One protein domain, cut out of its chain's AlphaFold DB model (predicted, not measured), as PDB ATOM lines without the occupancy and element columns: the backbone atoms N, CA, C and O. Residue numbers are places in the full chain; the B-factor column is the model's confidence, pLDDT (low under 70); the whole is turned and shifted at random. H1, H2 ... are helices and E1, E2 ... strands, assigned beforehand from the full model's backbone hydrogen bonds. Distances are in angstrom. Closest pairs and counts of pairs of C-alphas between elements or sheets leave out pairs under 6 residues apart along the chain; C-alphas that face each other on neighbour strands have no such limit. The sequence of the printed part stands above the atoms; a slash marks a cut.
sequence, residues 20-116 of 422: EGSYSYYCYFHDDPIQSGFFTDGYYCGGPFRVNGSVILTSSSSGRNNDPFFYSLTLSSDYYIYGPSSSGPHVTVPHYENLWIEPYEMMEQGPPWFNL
ATOM      1  N   GLU A  20     179.807 142.960 207.640       79.88
ATOM      2  CA  GLU A  20     178.978 143.666 206.664       79.88
ATOM      3  C   GLU A  20     177.797 142.784 206.229       79.88
ATOM      4  O   GLU A  20     177.898 141.549 206.200       79.88
ATOM      5  N   GLY A  21     176.667 143.402 205.895       88.31
ATOM      6  CA  GLY A  21     175.500 142.707 205.360       88.31
ATOM      7  C   GLY A  21     174.470 143.652 204.749       88.31
ATOM      8  O   GLY A  21     174.545 144.863 204.907       88.31
ATOM      9  N   SER A  22     173.495 143.095 204.033       93.56
ATOM     10  CA  SER A  22     172.358 143.847 203.485       93.56
ATOM     11  C   SER A  22     171.141 143.690 204.387       93.56
ATOM     12  O   SER A  22     170.870 142.581 204.854       93.56
ATOM     13  N   TYR A  23     170.365 144.758 204.599       96.50
ATOM     14  CA  TYR A  23     169.093 144.643 205.328       96.50
ATOM     15  C   TYR A  23     168.100 143.729 204.611       96.50
ATOM     16  O   TYR A  23     167.327 143.043 205.278       96.50
ATOM     17  N   SER A  24     168.181 143.631 203.279       96.44
ATOM     18  CA  SER A  24     167.274 142.790 202.492       96.44
ATOM     19  C   SER A  24     167.416 141.298 202.789       96.44
ATOM     20  O   SER A  24     166.549 140.523 202.410       96.44
ATOM     21  N   TYR A  25     168.498 140.883 203.454       94.75
ATOM     22  CA  TYR A  25     168.708 139.505 203.899       94.75
ATOM     23  C   TYR A  25     167.642 139.031 204.901       94.75
ATOM     24  O   TYR A  25     167.405 137.833 205.045       94.75
ATOM     25  N   TYR A  26     167.027 139.950 205.646       97.06
ATOM     26  CA  TYR A  26     166.088 139.588 206.700       97.06
ATOM     27  C   TYR A  26     164.665 139.489 206.166       97.06
ATOM     28  O   TYR A  26     164.130 140.454 205.625       97.06
ATOM     29  N   CYS A  27     164.015 138.349 206.409       96.81
ATOM     30  CA  CYS A  27     162.567 138.225 206.233       96.81
ATOM     31  C   CYS A  27     161.834 139.169 207.191       96.81
ATOM     32  O   CYS A  27     160.874 139.840 206.816       96.81
ATOM     33  N   TYR A  28     162.333 139.250 208.423       97.00
ATOM     34  CA  TYR A  28     161.802 140.127 209.451       97.00
ATOM     35  C   TYR A  28     162.953 140.702 210.273       97.00
ATOM     36  O   TYR A  28     163.721 139.958 210.892       97.00
ATOM     37  N   PHE A  29     163.061 142.027 210.282       97.31
ATOM     38  CA  PHE A  29     163.904 142.773 211.201       97.31
ATOM     39  C   PHE A  29     163.081 143.812 211.961       97.31
ATOM     40  O   PHE A  29     162.357 144.599 211.350       97.31
ATOM     41  N   HIS A  30     163.227 143.835 213.285       95.81
ATOM     42  CA  HIS A  30     162.571 144.817 214.144       95.81
ATOM     43  C   HIS A  30     163.584 145.492 215.071       95.81
ATOM     44  O   HIS A  30     164.245 144.815 215.867       95.81
ATOM     45  N   ASP A  31     163.691 146.817 214.984       96.00
ATOM     46  CA  ASP A  31     164.671 147.578 215.762       96.00
ATOM     47  C   ASP A  31     164.231 147.802 217.216       96.00
ATOM     48  O   ASP A  31     164.957 147.457 218.143       96.00
ATOM     49  N   ASP A  32     163.004 148.288 217.434       91.06
ATOM     50  CA  ASP A  32     162.495 148.600 218.779       91.06
ATOM     51  C   ASP A  32     161.288 147.721 219.144       91.06
ATOM     52  O   ASP A  32     160.147 148.190 219.140       91.06
ATOM     53  N   PRO A  33     161.482 146.405 219.375       86.31
ATOM     54  CA  PRO A  33     160.376 145.473 219.577       86.31
ATOM     55  C   PRO A  33     159.520 145.900 220.769       86.31
ATOM     56  O   PRO A  33     159.893 145.729 221.934       86.31
ATOM     57  N   ILE A  34     158.317 146.402 220.484       71.44
ATOM     58  CA  ILE A  34     157.351 146.692 221.535       71.44
ATOM     59  C   ILE A  34     156.989 145.353 222.180       71.44
ATOM     60  O   ILE A  34     156.482 144.441 221.523       71.44
ATOM     61  N   GLN A  35     157.176 145.240 223.496       68.38
ATOM     62  CA  GLN A  35     156.831 144.043 224.278       68.38
ATOM     63  C   GLN A  35     155.304 143.789 224.379       68.38
ATOM     64  O   GLN A  35     154.824 143.193 225.341       68.38
ATOM     65  N   SER A  36     154.515 144.287 223.426       60.34
ATOM     66  CA  SER A  36     153.101 143.971 223.233       60.34
ATOM     67  C   SER A  36     152.853 143.027 222.055       60.34
ATOM     68  O   SER A  36     151.751 142.493 221.963       60.34
ATOM     69  N   GLY A  37     153.830 142.837 221.158       69.06
ATOM     70  CA  GLY A  37     153.753 141.843 220.085       69.06
ATOM     71  C   GLY A  37     154.015 140.433 220.616       69.06
ATOM     72  O   GLY A  37     154.929 140.233 221.418       69.06
ATOM     73  N   PHE A  38     153.212 139.458 220.180       82.56
ATOM     74  CA  PHE A  38     153.346 138.049 220.563       82.56
ATOM     75  C   PHE A  38     153.552 137.190 219.320       82.56
ATOM     76  O   PHE A  38     152.714 137.204 218.420       82.56
ATOM     77  N   PHE A  39     154.610 136.385 219.307       93.38
ATOM     78  CA  PHE A  39     154.765 135.319 218.323       93.38
ATOM     79  C   PHE A  39     154.234 134.029 218.944       93.38
ATOM     80  O   PHE A  39     154.755 133.542 219.954       93.38
ATOM     81  N   THR A  40     153.131 133.536 218.393       94.12
ATOM     82  CA  THR A  40     152.348 132.452 218.990       94.12
ATOM     83  C   THR A  40     152.269 131.241 218.082       94.12
ATOM     84  O   THR A  40     152.810 131.235 216.978       94.12
ATOM     85  N   ASP A  41     151.525 130.236 218.534       94.62
ATOM     86  CA  ASP A  41     151.168 129.094 217.710       94.62
ATOM     87  C   ASP A  41     150.644 129.520 216.324       94.62
ATOM     88  O   ASP A  41     149.802 130.415 216.221       94.62
ATOM     89  N   GLY A  42     151.135 128.868 215.272       93.06
ATOM     90  CA  GLY A  42     150.815 129.139 213.872       93.06
ATOM     91  C   GLY A  42     151.649 130.249 213.227       93.06
ATOM     92  O   GLY A  42     151.550 130.428 212.014       93.06
ATOM     93  N   TYR A  43     152.477 130.976 213.986       94.75
ATOM     94  CA  TYR A  43     153.399 131.951 213.405       94.75
ATOM     95  C   TYR A  43     154.456 131.251 212.547       94.75
ATOM     96  O   TYR A  43     155.038 130.244 212.955       94.75
ATOM     97  N   TYR A  44     154.725 131.815 211.374       94.50
ATOM     98  CA  TYR A  44     155.697 131.289 210.430       94.50
ATOM     99  C   TYR A  44     156.540 132.423 209.849       94.50
ATOM    100  O   TYR A  44     156.005 133.380 209.293       94.50
ATOM    101  N   CYS A  45     157.861 132.291 209.960       94.88
ATOM    102  CA  CYS A  45     158.835 133.136 209.283       94.88
ATOM    103  C   CYS A  45     159.827 132.243 208.525       94.88
ATOM    104  O   CYS A  45     160.688 131.592 209.123       94.88
ATOM    105  N   GLY A  46     159.676 132.187 207.197       90.62
ATOM    106  CA  GLY A  46     160.442 131.298 206.316       90.62
ATOM    107  C   GLY A  46     161.882 131.736 206.031       90.62
ATOM    108  O   GLY A  46     162.602 131.019 205.342       90.62
ATOM    109  N   GLY A  47     162.316 132.885 206.553       93.25
ATOM    110  CA  GLY A  47     163.662 133.418 206.347       93.25
ATOM    111  C   GLY A  47     164.282 133.998 207.615       93.25
ATOM    112  O   GLY A  47     163.721 133.862 208.704       93.25
ATOM    113  N   PRO A  48     165.465 134.627 207.507       96.50
ATOM    114  CA  PRO A  48     166.196 135.114 208.668       96.50
ATOM    115  C   PRO A  48     165.382 136.117 209.495       96.50
ATOM    116  O   PRO A  48     164.969 137.158 208.979       96.50
ATOM    117  N   PHE A  49     165.184 135.807 210.781       97.19
ATOM    118  CA  PHE A  49     164.488 136.659 211.747       97.19
ATOM    119  C   PHE A  49     165.500 137.312 212.693       97.19
ATOM    120  O   PHE A  49     166.296 136.633 213.358       97.19
ATOM    121  N   ARG A  50     165.471 138.643 212.775       96.75
ATOM    122  CA  ARG A  50     166.402 139.437 213.582       96.75
ATOM    123  C   ARG A  50     165.662 140.503 214.375       96.75
ATOM    124  O   ARG A  50     164.809 141.195 213.846       96.75
ATOM    125  N   VAL A  51     166.013 140.676 215.643       96.94
ATOM    126  CA  VAL A  51     165.436 141.743 216.470       96.94
ATOM    127  C   VAL A  51     166.513 142.374 217.345       96.94
ATOM    128  O   VAL A  51     167.291 141.658 217.986       96.94
ATOM    129  N   ASN A  52     166.528 143.704 217.418       96.31
ATOM    130  CA  ASN A  52     167.403 144.478 218.302       96.31
ATOM    131  C   ASN A  52     166.839 144.584 219.734       96.31
ATOM    132  O   ASN A  52     166.881 145.619 220.390       96.31
ATOM    133  N   GLY A  53     166.381 143.461 220.279       94.94
ATOM    134  CA  GLY A  53     165.916 143.365 221.653       94.94
ATOM    135  C   GLY A  53     165.430 141.963 221.985       94.94
ATOM    136  O   GLY A  53     165.882 140.977 221.400       94.94
ATOM    137  N   SER A  54     164.517 141.871 222.949       95.19
ATOM    138  CA  SER A  54     163.803 140.638 223.287       95.19
ATOM    139  C   SER A  54     162.451 140.594 222.584       95.19
ATOM    140  O   SER A  54     161.800 141.626 222.449       95.19
ATOM    141  N   VAL A  55     161.971 139.395 222.270       95.56
ATOM    142  CA  VAL A  55     160.594 139.161 221.811       95.56
ATOM    143  C   VAL A  55     159.799 138.380 222.851       95.56
ATOM    144  O   VAL A  55     160.382 137.766 223.749       95.56
ATOM    145  N   ILE A  56     158.473 138.382 222.715       95.69
ATOM    146  CA  ILE A  56     157.594 137.520 223.500       95.69
ATOM    147  C   ILE A  56     157.155 136.334 222.644       95.69
ATOM    148  O   ILE A  56     156.528 136.513 221.598       95.69
ATOM    149  N   LEU A  57     157.462 135.129 223.115       96.00
ATOM    150  CA  LEU A  57     157.043 133.874 222.502       96.00
ATOM    151  C   LEU A  57     156.063 133.161 223.431       96.00
ATOM    152  O   LEU A  57     156.261 133.099 224.646       96.00
ATOM    153  N   THR A  58     155.009 132.575 222.882       94.38
ATOM    154  CA  THR A  58     154.095 131.749 223.676       94.38
ATOM    155  C   THR A  58     153.566 130.595 222.852       94.38
ATOM    156  O   THR A  58     153.362 130.717 221.651       94.38
ATOM    157  N   SER A  59     153.297 129.484 223.526       94.75
ATOM    158  CA  SER A  59     152.591 128.352 222.944       94.75
ATOM    159  C   SER A  59     151.457 127.930 223.863       94.75
ATOM    160  O   SER A  59     151.605 127.885 225.090       94.75
ATOM    161  N   SER A  60     150.301 127.680 223.258       93.12
ATOM    162  CA  SER A  60     149.117 127.118 223.912       93.12
ATOM    163  C   SER A  60     148.910 125.645 223.557       93.12
ATOM    164  O   SER A  60     148.074 124.968 224.164       93.12
ATOM    165  N   SER A  61     149.667 125.158 222.576       91.00
ATOM    166  CA  SER A  61     149.618 123.796 222.090       91.00
ATOM    167  C   SER A  61     150.182 122.834 223.149       91.00
ATOM    168  O   SER A  61     151.004 123.187 223.992       91.00
ATOM    169  N   SER A  62     149.710 121.586 223.155       86.31
ATOM    170  CA  SER A  62     150.291 120.535 224.006       86.31
ATOM    171  C   SER A  62     151.506 119.861 223.361       86.31
ATOM    172  O   SER A  62     152.034 118.890 223.910       86.31
ATOM    173  N   GLY A  63     151.927 120.325 222.184       87.75
ATOM    174  CA  GLY A  63     153.036 119.758 221.443       87.75
ATOM    175  C   GLY A  63     153.318 120.502 220.145       87.75
ATOM    176  O   GLY A  63     152.455 121.141 219.565       87.75
ATOM    177  N   ARG A  64     154.521 120.267 219.645       92.44
ATOM    178  CA  ARG A  64     155.260 120.950 218.574       92.44
ATOM    179  C   ARG A  64     154.532 121.362 217.289       92.44
ATOM    180  O   ARG A  64     154.939 122.308 216.634       92.44
ATOM    181  N   ASN A  65     153.469 120.664 216.892       88.88
ATOM    182  CA  ASN A  65     152.911 120.758 215.532       88.88
ATOM    183  C   ASN A  65     152.360 122.135 215.140       88.88
ATOM    184  O   ASN A  65     152.103 122.351 213.958       88.88
ATOM    185  N   ASN A  66     152.088 122.999 216.112       93.62
ATOM    186  CA  ASN A  66     151.559 124.331 215.855       93.62
ATOM    187  C   ASN A  66     152.425 125.418 216.481       93.62
ATOM    188  O   ASN A  66     151.999 126.558 216.468       93.62
ATOM    189  N   ASP A  67     153.576 125.089 217.061       95.88
ATOM    190  CA  ASP A  67     154.421 126.088 217.707       95.88
ATOM    191  C   ASP A  67     155.057 127.026 216.661       95.88
ATOM    192  O   ASP A  67     155.119 126.678 215.476       95.88
ATOM    193  N   PRO A  68     155.490 128.239 217.055       96.56
ATOM    194  CA  PRO A  68     156.032 129.212 216.115       96.56
ATOM    195  C   PRO A  68     157.280 128.689 215.391       96.56
ATOM    196  O   PRO A  68     158.212 128.160 216.006       96.56
ATOM    197  N   PHE A  69     157.309 128.909 214.078       96.75
ATOM    198  CA  PHE A  69     158.406 128.543 213.191       96.75
ATOM    199  C   PHE A  69     159.237 129.768 212.804       96.75
ATOM    200  O   PHE A  69     158.704 130.766 212.314       96.75
ATOM    201  N   PHE A  70     160.555 129.647 212.936       96.50
ATOM    202  CA  PHE A  70     161.537 130.608 212.449       96.50
ATOM    203  C   PHE A  70     162.612 129.857 211.666       96.50
ATOM    204  O   PHE A  70     163.203 128.917 212.185       96.50
ATOM    205  N   TYR A  71     162.932 130.283 210.445       94.06
ATOM    206  CA  TYR A  71     164.088 129.730 209.730       94.06
ATOM    207  C   TYR A  71     165.380 129.902 210.545       94.06
ATOM    208  O   TYR A  71     166.145 128.956 210.713       94.06
ATOM    209  N   SER A  72     165.595 131.094 211.103       94.69
ATOM    210  CA  SER A  72     166.588 131.363 212.143       94.69
ATOM    211  C   SER A  72     166.076 132.465 213.061       94.69
ATOM    212  O   SER A  72     165.400 133.371 212.593       94.69
ATOM    213  N   LEU A  73     166.394 132.403 214.354       97.12
ATOM    214  CA  LEU A  73     166.002 133.380 215.366       97.12
ATOM    215  C   LEU A  73     167.248 134.034 215.966       97.12
ATOM    216  O   LEU A  73     168.015 133.393 216.689       97.12
ATOM    217  N   THR A  74     167.437 135.325 215.688       96.88
ATOM    218  CA  THR A  74     168.578 136.094 216.199       96.88
ATOM    219  C   THR A  74     168.119 137.309 217.009       96.88
ATOM    220  O   THR A  74     167.608 138.280 216.455       96.88
ATOM    221  N   LEU A  75     168.383 137.327 218.314       97.25
ATOM    222  CA  LEU A  75     168.020 138.423 219.223       97.25
ATOM    223  C   LEU A  75     169.271 139.146 219.728       97.25
ATOM    224  O   LEU A  75     170.320 138.522 219.899       97.25
ATOM    225  N   SER A  76     169.206 140.465 219.916       95.62
ATOM    226  CA  SER A  76     170.288 141.181 220.610       95.62
ATOM    227  C   SER A  76     170.202 141.060 222.128       95.62
ATOM    228  O   SER A  76     171.218 141.135 222.814       95.62
ATOM    229  N   SER A  77     169.006 140.776 222.645       95.75
ATOM    230  CA  SER A  77     168.819 140.278 224.004       95.75
ATOM    231  C   SER A  77     169.408 138.873 224.148       95.75
ATOM    232  O   SER A  77     169.322 138.053 223.231       95.75
ATOM    233  N   ASP A  78     169.958 138.565 225.320       96.88
ATOM    234  CA  ASP A  78     170.424 137.227 225.699       96.88
ATOM    235  C   ASP A  78     169.273 136.275 226.085       96.88
ATOM    236  O   ASP A  78     169.515 135.109 226.398       96.88
ATOM    237  N   TYR A  79     168.021 136.745 226.016       97.12
ATOM    238  CA  TYR A  79     166.797 135.979 226.268       97.12
ATOM    239  C   TYR A  79     165.615 136.411 225.381       97.12
ATOM    240  O   TYR A  79     165.559 137.540 224.885       97.12
ATOM    241  N   TYR A  80     164.608 135.538 225.286       97.06
ATOM    242  CA  TYR A  80     163.225 135.895 224.947       97.06
ATOM    243  C   TYR A  80     162.321 135.758 226.180       97.06
ATOM    244  O   TYR A  80     162.686 135.116 227.166       97.06
ATOM    245  N   ILE A  81     161.147 136.376 226.150       96.88
ATOM    246  CA  ILE A  81     160.164 136.308 227.237       96.88
ATOM    247  C   ILE A  81     159.136 135.234 226.878       96.88
ATOM    248  O   ILE A  81     158.538 135.294 225.807       96.88
ATOM    249  N   TYR A  82     158.917 134.255 227.757       95.75
ATOM    250  CA  TYR A  82     157.872 133.247 227.560       95.75
ATOM    251  C   TYR A  82     156.558 133.651 228.239       95.75
ATOM    252  O   TYR A  82     156.540 133.976 229.425       95.75
ATOM    253  N   GLY A  83     155.442 133.559 227.517       90.69
ATOM    254  CA  GLY A  83     154.087 133.766 228.044       90.69
ATOM    255  C   GLY A  83     153.372 134.980 227.442       90.69
ATOM    256  O   GLY A  83     153.923 135.668 226.598       90.69
ATOM    257  N   PRO A  84     152.125 135.277 227.845       87.88
ATOM    258  CA  PRO A  84     151.293 136.292 227.191       87.88
ATOM    259  C   PRO A  84     151.550 137.720 227.704       87.88
ATOM    260  O   PRO A  84     150.688 138.590 227.586       87.88
ATOM    261  N   SER A  85     152.686 137.976 228.357       87.31
ATOM    262  CA  SER A  85     153.020 139.304 228.873       87.31
ATOM    263  C   SER A  85     154.524 139.521 228.955       87.31
ATOM    264  O   SER A  85     155.302 138.585 229.127       87.31
ATOM    265  N   SER A  86     154.920 140.793 228.940       87.88
ATOM    266  CA  SER A  86     156.301 141.243 229.140       87.88
ATOM    267  C   SER A  86     156.905 140.889 230.502       87.88
ATOM    268  O   SER A  86     158.103 141.025 230.712       87.88
ATOM    269  N   SER A  87     156.086 140.436 231.452       90.62
ATOM    270  CA  SER A  87     156.518 140.013 232.786       90.62
ATOM    271  C   SER A  87     156.782 138.507 232.892       90.62
ATOM    272  O   SER A  87     156.889 137.989 234.005       90.62
ATOM    273  N   GLY A  88     156.763 137.788 231.768       93.50
ATOM    274  CA  GLY A  88     157.016 136.353 231.720       93.50
ATOM    275  C   GLY A  88     158.455 135.977 232.100       93.50
ATOM    276  O   GLY A  88     159.323 136.844 232.217       93.50
ATOM    277  N   PRO A  89     158.739 134.683 232.326       96.31
ATOM    278  CA  PRO A  89     160.105 134.205 232.510       96.31
ATOM    279  C   PRO A  89     160.995 134.544 231.309       96.31
ATOM    280  O   PRO A  89     160.576 134.444 230.157       96.31
ATOM    281  N   HIS A  90     162.242 134.909 231.602       97.12
ATOM    282  CA  HIS A  90     163.293 135.104 230.607       97.12
ATOM    283  C   HIS A  90     163.924 133.750 230.288       97.12
ATOM    284  O   HIS A  90     164.404 133.056 231.188       97.12
ATOM    285  N   VAL A  91     163.907 133.370 229.017       98.00
ATOM    286  CA  VAL A  91     164.285 132.040 228.550       98.00
ATOM    287  C   VAL A  91     165.397 132.146 227.513       98.00
ATOM    288  O   VAL A  91     165.386 133.019 226.648       98.00
ATOM    289  N   THR A  92     166.365 131.237 227.608       97.69
ATOM    290  CA  THR A  92     167.592 131.246 226.794       97.69
ATOM    291  C   THR A  92     167.784 129.955 225.994       97.69
ATOM    292  O   THR A  92     168.885 129.662 225.537       97.69
ATOM    293  N   VAL A  93     166.740 129.130 225.895       97.62
ATOM    294  CA  VAL A  93     166.754 127.814 225.244       97.62
ATOM    295  C   VAL A  93     165.564 127.687 224.289       97.62
ATOM    296  O   VAL A  93     164.514 128.275 224.555       97.62
ATOM    297  N   PRO A  94     165.691 126.922 223.195       96.50
ATOM    298  CA  PRO A  94     164.646 126.824 222.178       96.50
ATOM    299  C   PRO A  94     163.419 125.997 222.595       96.50
ATOM    300  O   PRO A  94     162.400 126.045 221.914       96.50
ATOM    301  N   HIS A  95     163.486 125.265 223.713       97.19
ATOM    302  CA  HIS A  95     162.332 124.601 224.329       97.19
ATOM    303  C   HIS A  95     162.164 125.043 225.781       97.19
ATOM    304  O   HIS A  95     163.108 124.978 226.573       97.19
ATOM    305  N   TYR A  96     160.954 125.475 226.132       97.00
ATOM    306  CA  TYR A  96     160.575 125.818 227.499       97.00
ATOM    307  C   TYR A  96     159.083 125.572 227.731       97.00
ATOM    308  O   TYR A  96     158.232 126.101 227.018       97.00
ATOM    309  N   GLU A  97     158.763 124.780 228.757       95.75
ATOM    310  CA  GLU A  97     157.396 124.330 229.046       95.75
ATOM    311  C   GLU A  97     156.746 123.680 227.808       95.75
ATOM    312  O   GLU A  97     157.235 122.659 227.313       95.75
ATOM    313  N   ASN A  98     155.655 124.263 227.306       94.75
ATOM    314  CA  ASN A  98     154.943 123.787 226.124       94.75
ATOM    315  C   ASN A  98     155.486 124.354 224.805       94.75
ATOM    316  O   ASN A  98     155.104 123.847 223.763       94.75
ATOM    317  N   LEU A  99     156.344 125.380 224.840       96.69
ATOM    318  CA  LEU A  99     156.851 126.043 223.638       96.69
ATOM    319  C   LEU A  99     158.083 125.335 223.088       96.69
ATOM    320  O   LEU A  99     159.116 125.299 223.758       96.69
ATOM    321  N   TRP A 100     158.002 124.899 221.837       97.38
ATOM    322  CA  TRP A 100     159.113 124.430 221.023       97.38
ATOM    323  C   TRP A 100     159.308 125.358 219.829       97.38
ATOM    324  O   TRP A 100     158.478 125.410 218.933       97.38
ATOM    325  N   ILE A 101     160.411 126.097 219.792       97.62
ATOM    326  CA  ILE A 101     160.717 126.951 218.642       97.62
ATOM    327  C   ILE A 101     161.117 126.055 217.465       97.62
ATOM    328  O   ILE A 101     162.102 125.321 217.562       97.62
ATOM    329  N   GLU A 102     160.367 126.110 216.364       96.44
ATOM    330  CA  GLU A 102     160.611 125.276 215.183       96.44
ATOM    331  C   GLU A 102     161.518 125.962 214.146       96.44
ATOM    332  O   GLU A 102     161.448 127.185 214.022       96.44
ATOM    333  N   PRO A 103     162.333 125.213 213.368       96.12
ATOM    334  CA  PRO A 103     162.581 123.771 213.463       96.12
ATOM    335  C   PRO A 103     163.535 123.434 214.624       96.12
ATOM    336  O   PRO A 103     164.725 123.762 214.589       96.12
ATOM    337  N   TYR A 104     163.028 122.752 215.653       95.38
ATOM    338  CA  TYR A 104     163.711 122.600 216.949       95.38
ATOM    339  C   TYR A 104     165.102 121.977 216.840       95.38
ATOM    340  O   TYR A 104     166.050 122.442 217.465       95.38
ATOM    341  N   GLU A 105     165.245 120.941 216.016       93.12
ATOM    342  CA  GLU A 105     166.503 120.222 215.831       93.12
ATOM    343  C   GLU A 105     167.600 121.111 215.227       93.12
ATOM    344  O   GLU A 105     168.788 120.831 215.393       93.12
ATOM    345  N   MET A 106     167.226 122.173 214.510       88.50
ATOM    346  CA  MET A 106     168.165 123.188 214.028       88.50
ATOM    347  C   MET A 106     168.421 124.231 215.112       88.50
ATOM    348  O   MET A 106     169.574 124.578 215.358       88.50
ATOM    349  N   MET A 107     167.377 124.655 215.827       92.06
ATOM    350  CA  MET A 107     167.494 125.598 216.941       92.06
ATOM    351  C   MET A 107     168.413 125.083 218.062       92.06
ATOM    352  O   MET A 107     169.222 125.840 218.596       92.06
ATOM    353  N   GLU A 108     168.372 123.786 218.387       93.06
ATOM    354  CA  GLU A 108     169.267 123.157 219.373       93.06
ATOM    355  C   GLU A 108     170.751 123.208 218.985       93.06
ATOM    356  O   GLU A 108     171.618 123.091 219.854       93.06
ATOM    357  N   GLN A 109     171.070 123.397 217.702       87.19
ATOM    358  CA  GLN A 109     172.459 123.507 217.244       87.19
ATOM    359  C   GLN A 109     173.086 124.862 217.609       87.19
ATOM    360  O   GLN A 109     174.308 125.001 217.535       87.19
ATOM    361  N   GLY A 110     172.281 125.843 218.034       84.19
ATOM    362  CA  GLY A 110     172.734 127.197 218.340       84.19
ATOM    363  C   GLY A 110     172.955 128.041 217.077       84.19
ATOM    364  O   GLY A 110     172.291 127.818 216.059       84.19
ATOM    365  N   PRO A 111     173.859 129.037 217.106       84.44
ATOM    366  CA  PRO A 111     174.083 129.917 215.962       84.44
ATOM    367  C   PRO A 111     174.514 129.151 214.693       84.44
ATOM    368  O   PRO A 111     175.362 128.260 214.779       84.44
ATOM    369  N   PRO A 112     174.001 129.516 213.499       88.06
ATOM    370  CA  PRO A 112     173.207 130.717 213.215       88.06
ATOM    371  C   PRO A 112     171.695 130.559 213.442       88.06
ATOM    372  O   PRO A 112     170.975 131.543 213.314       88.06
ATOM    373  N   TRP A 113     171.211 129.358 213.762       86.06
ATOM    374  CA  TRP A 113     169.782 129.039 213.830       86.06
ATOM    375  C   TRP A 113     169.103 129.649 215.049       86.06
ATOM    376  O   TRP A 113     168.032 130.228 214.926       86.06
ATOM    377  N   PHE A 114     169.756 129.576 216.206       93.25
ATOM    378  CA  PHE A 114     169.288 130.177 217.451       93.25
ATOM    379  C   PHE A 114     170.428 130.973 218.082       93.25
ATOM    380  O   PHE A 114     171.391 130.401 218.598       93.25
ATOM    381  N   ASN A 115     170.355 132.301 217.992       94.62
ATOM    382  CA  ASN A 115     171.431 133.193 218.403       94.62
ATOM    383  C   ASN A 115     170.904 134.319 219.298       94.62
ATOM    384  O   ASN A 115     170.285 135.271 218.830       94.62
ATOM    385  N   LEU A 116     171.164 134.205 220.594       96.12
ATOM    386  CA  LEU A 116     170.811 135.213 221.589       96.12
ATOM    387  C   LEU A 116     172.056 136.020 221.970       96.12
ATOM    388  O   LEU A 116     173.162 135.480 221.997       96.12
TER     389      LEU A 116
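What this domain is: This is residues 20 to 116 of the 422 residues of an uncharacterized protein of Candidatus Fermentibacteria bacterium (UniProt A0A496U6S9). With little regular structure, the chain winds in stacked turns: E2, E3 and E4 form a parallel sheet, and residues 38 to 39, 56 to 57 and 81 to 82 of E5 pair in parallel elsewhere. E1 reaches away at one end. The 97 printed residues, 28 in named elements, run E1 E2 E3 E4 E5 H1: mostly strand, compact, radius of gyration of the C-alphas 12.3 A, spans 40 by 27 by 21 A.

How they stand to each other: Start at E3, residues 44 to 51, which bends by 100 degrees at residue 47. Beside it find E4, residues 69 to 75, parallel at 2 degrees, with N 45 and O 69 within hydrogen-bond range at 2.9 A. E2, residues 28 to 30, is parallel to E3 at 28 degrees; N 50 and O 28 are within range at 2.9 A. H1, residues 104 to 107, only grazes the sheet; the closest C-alphas of E4 and H1, Ser 72 and Met 107, are 7.6 A apart. H1 is too short for an O i to N i+4 pair. E5, residues 80 to 82, and E4 meet only through their link.

Where its parts are: Find E1, residues 20 to 22, from C-alpha 20 at (178.978, 143.666, 206.664). E3 spans 15.5 A; E4 spans 15.0 A to C-alpha 75 at (168.020, 138.423, 219.223).

The domain as a whole: The farthest C-alphas, Glu 20 and Ser 62, are 40.7 A apart. The printed part has no cut; links E2 to E3, E3 to E4 and E5 to H1 are long. Residues 35 to 37 have pLDDT under 70.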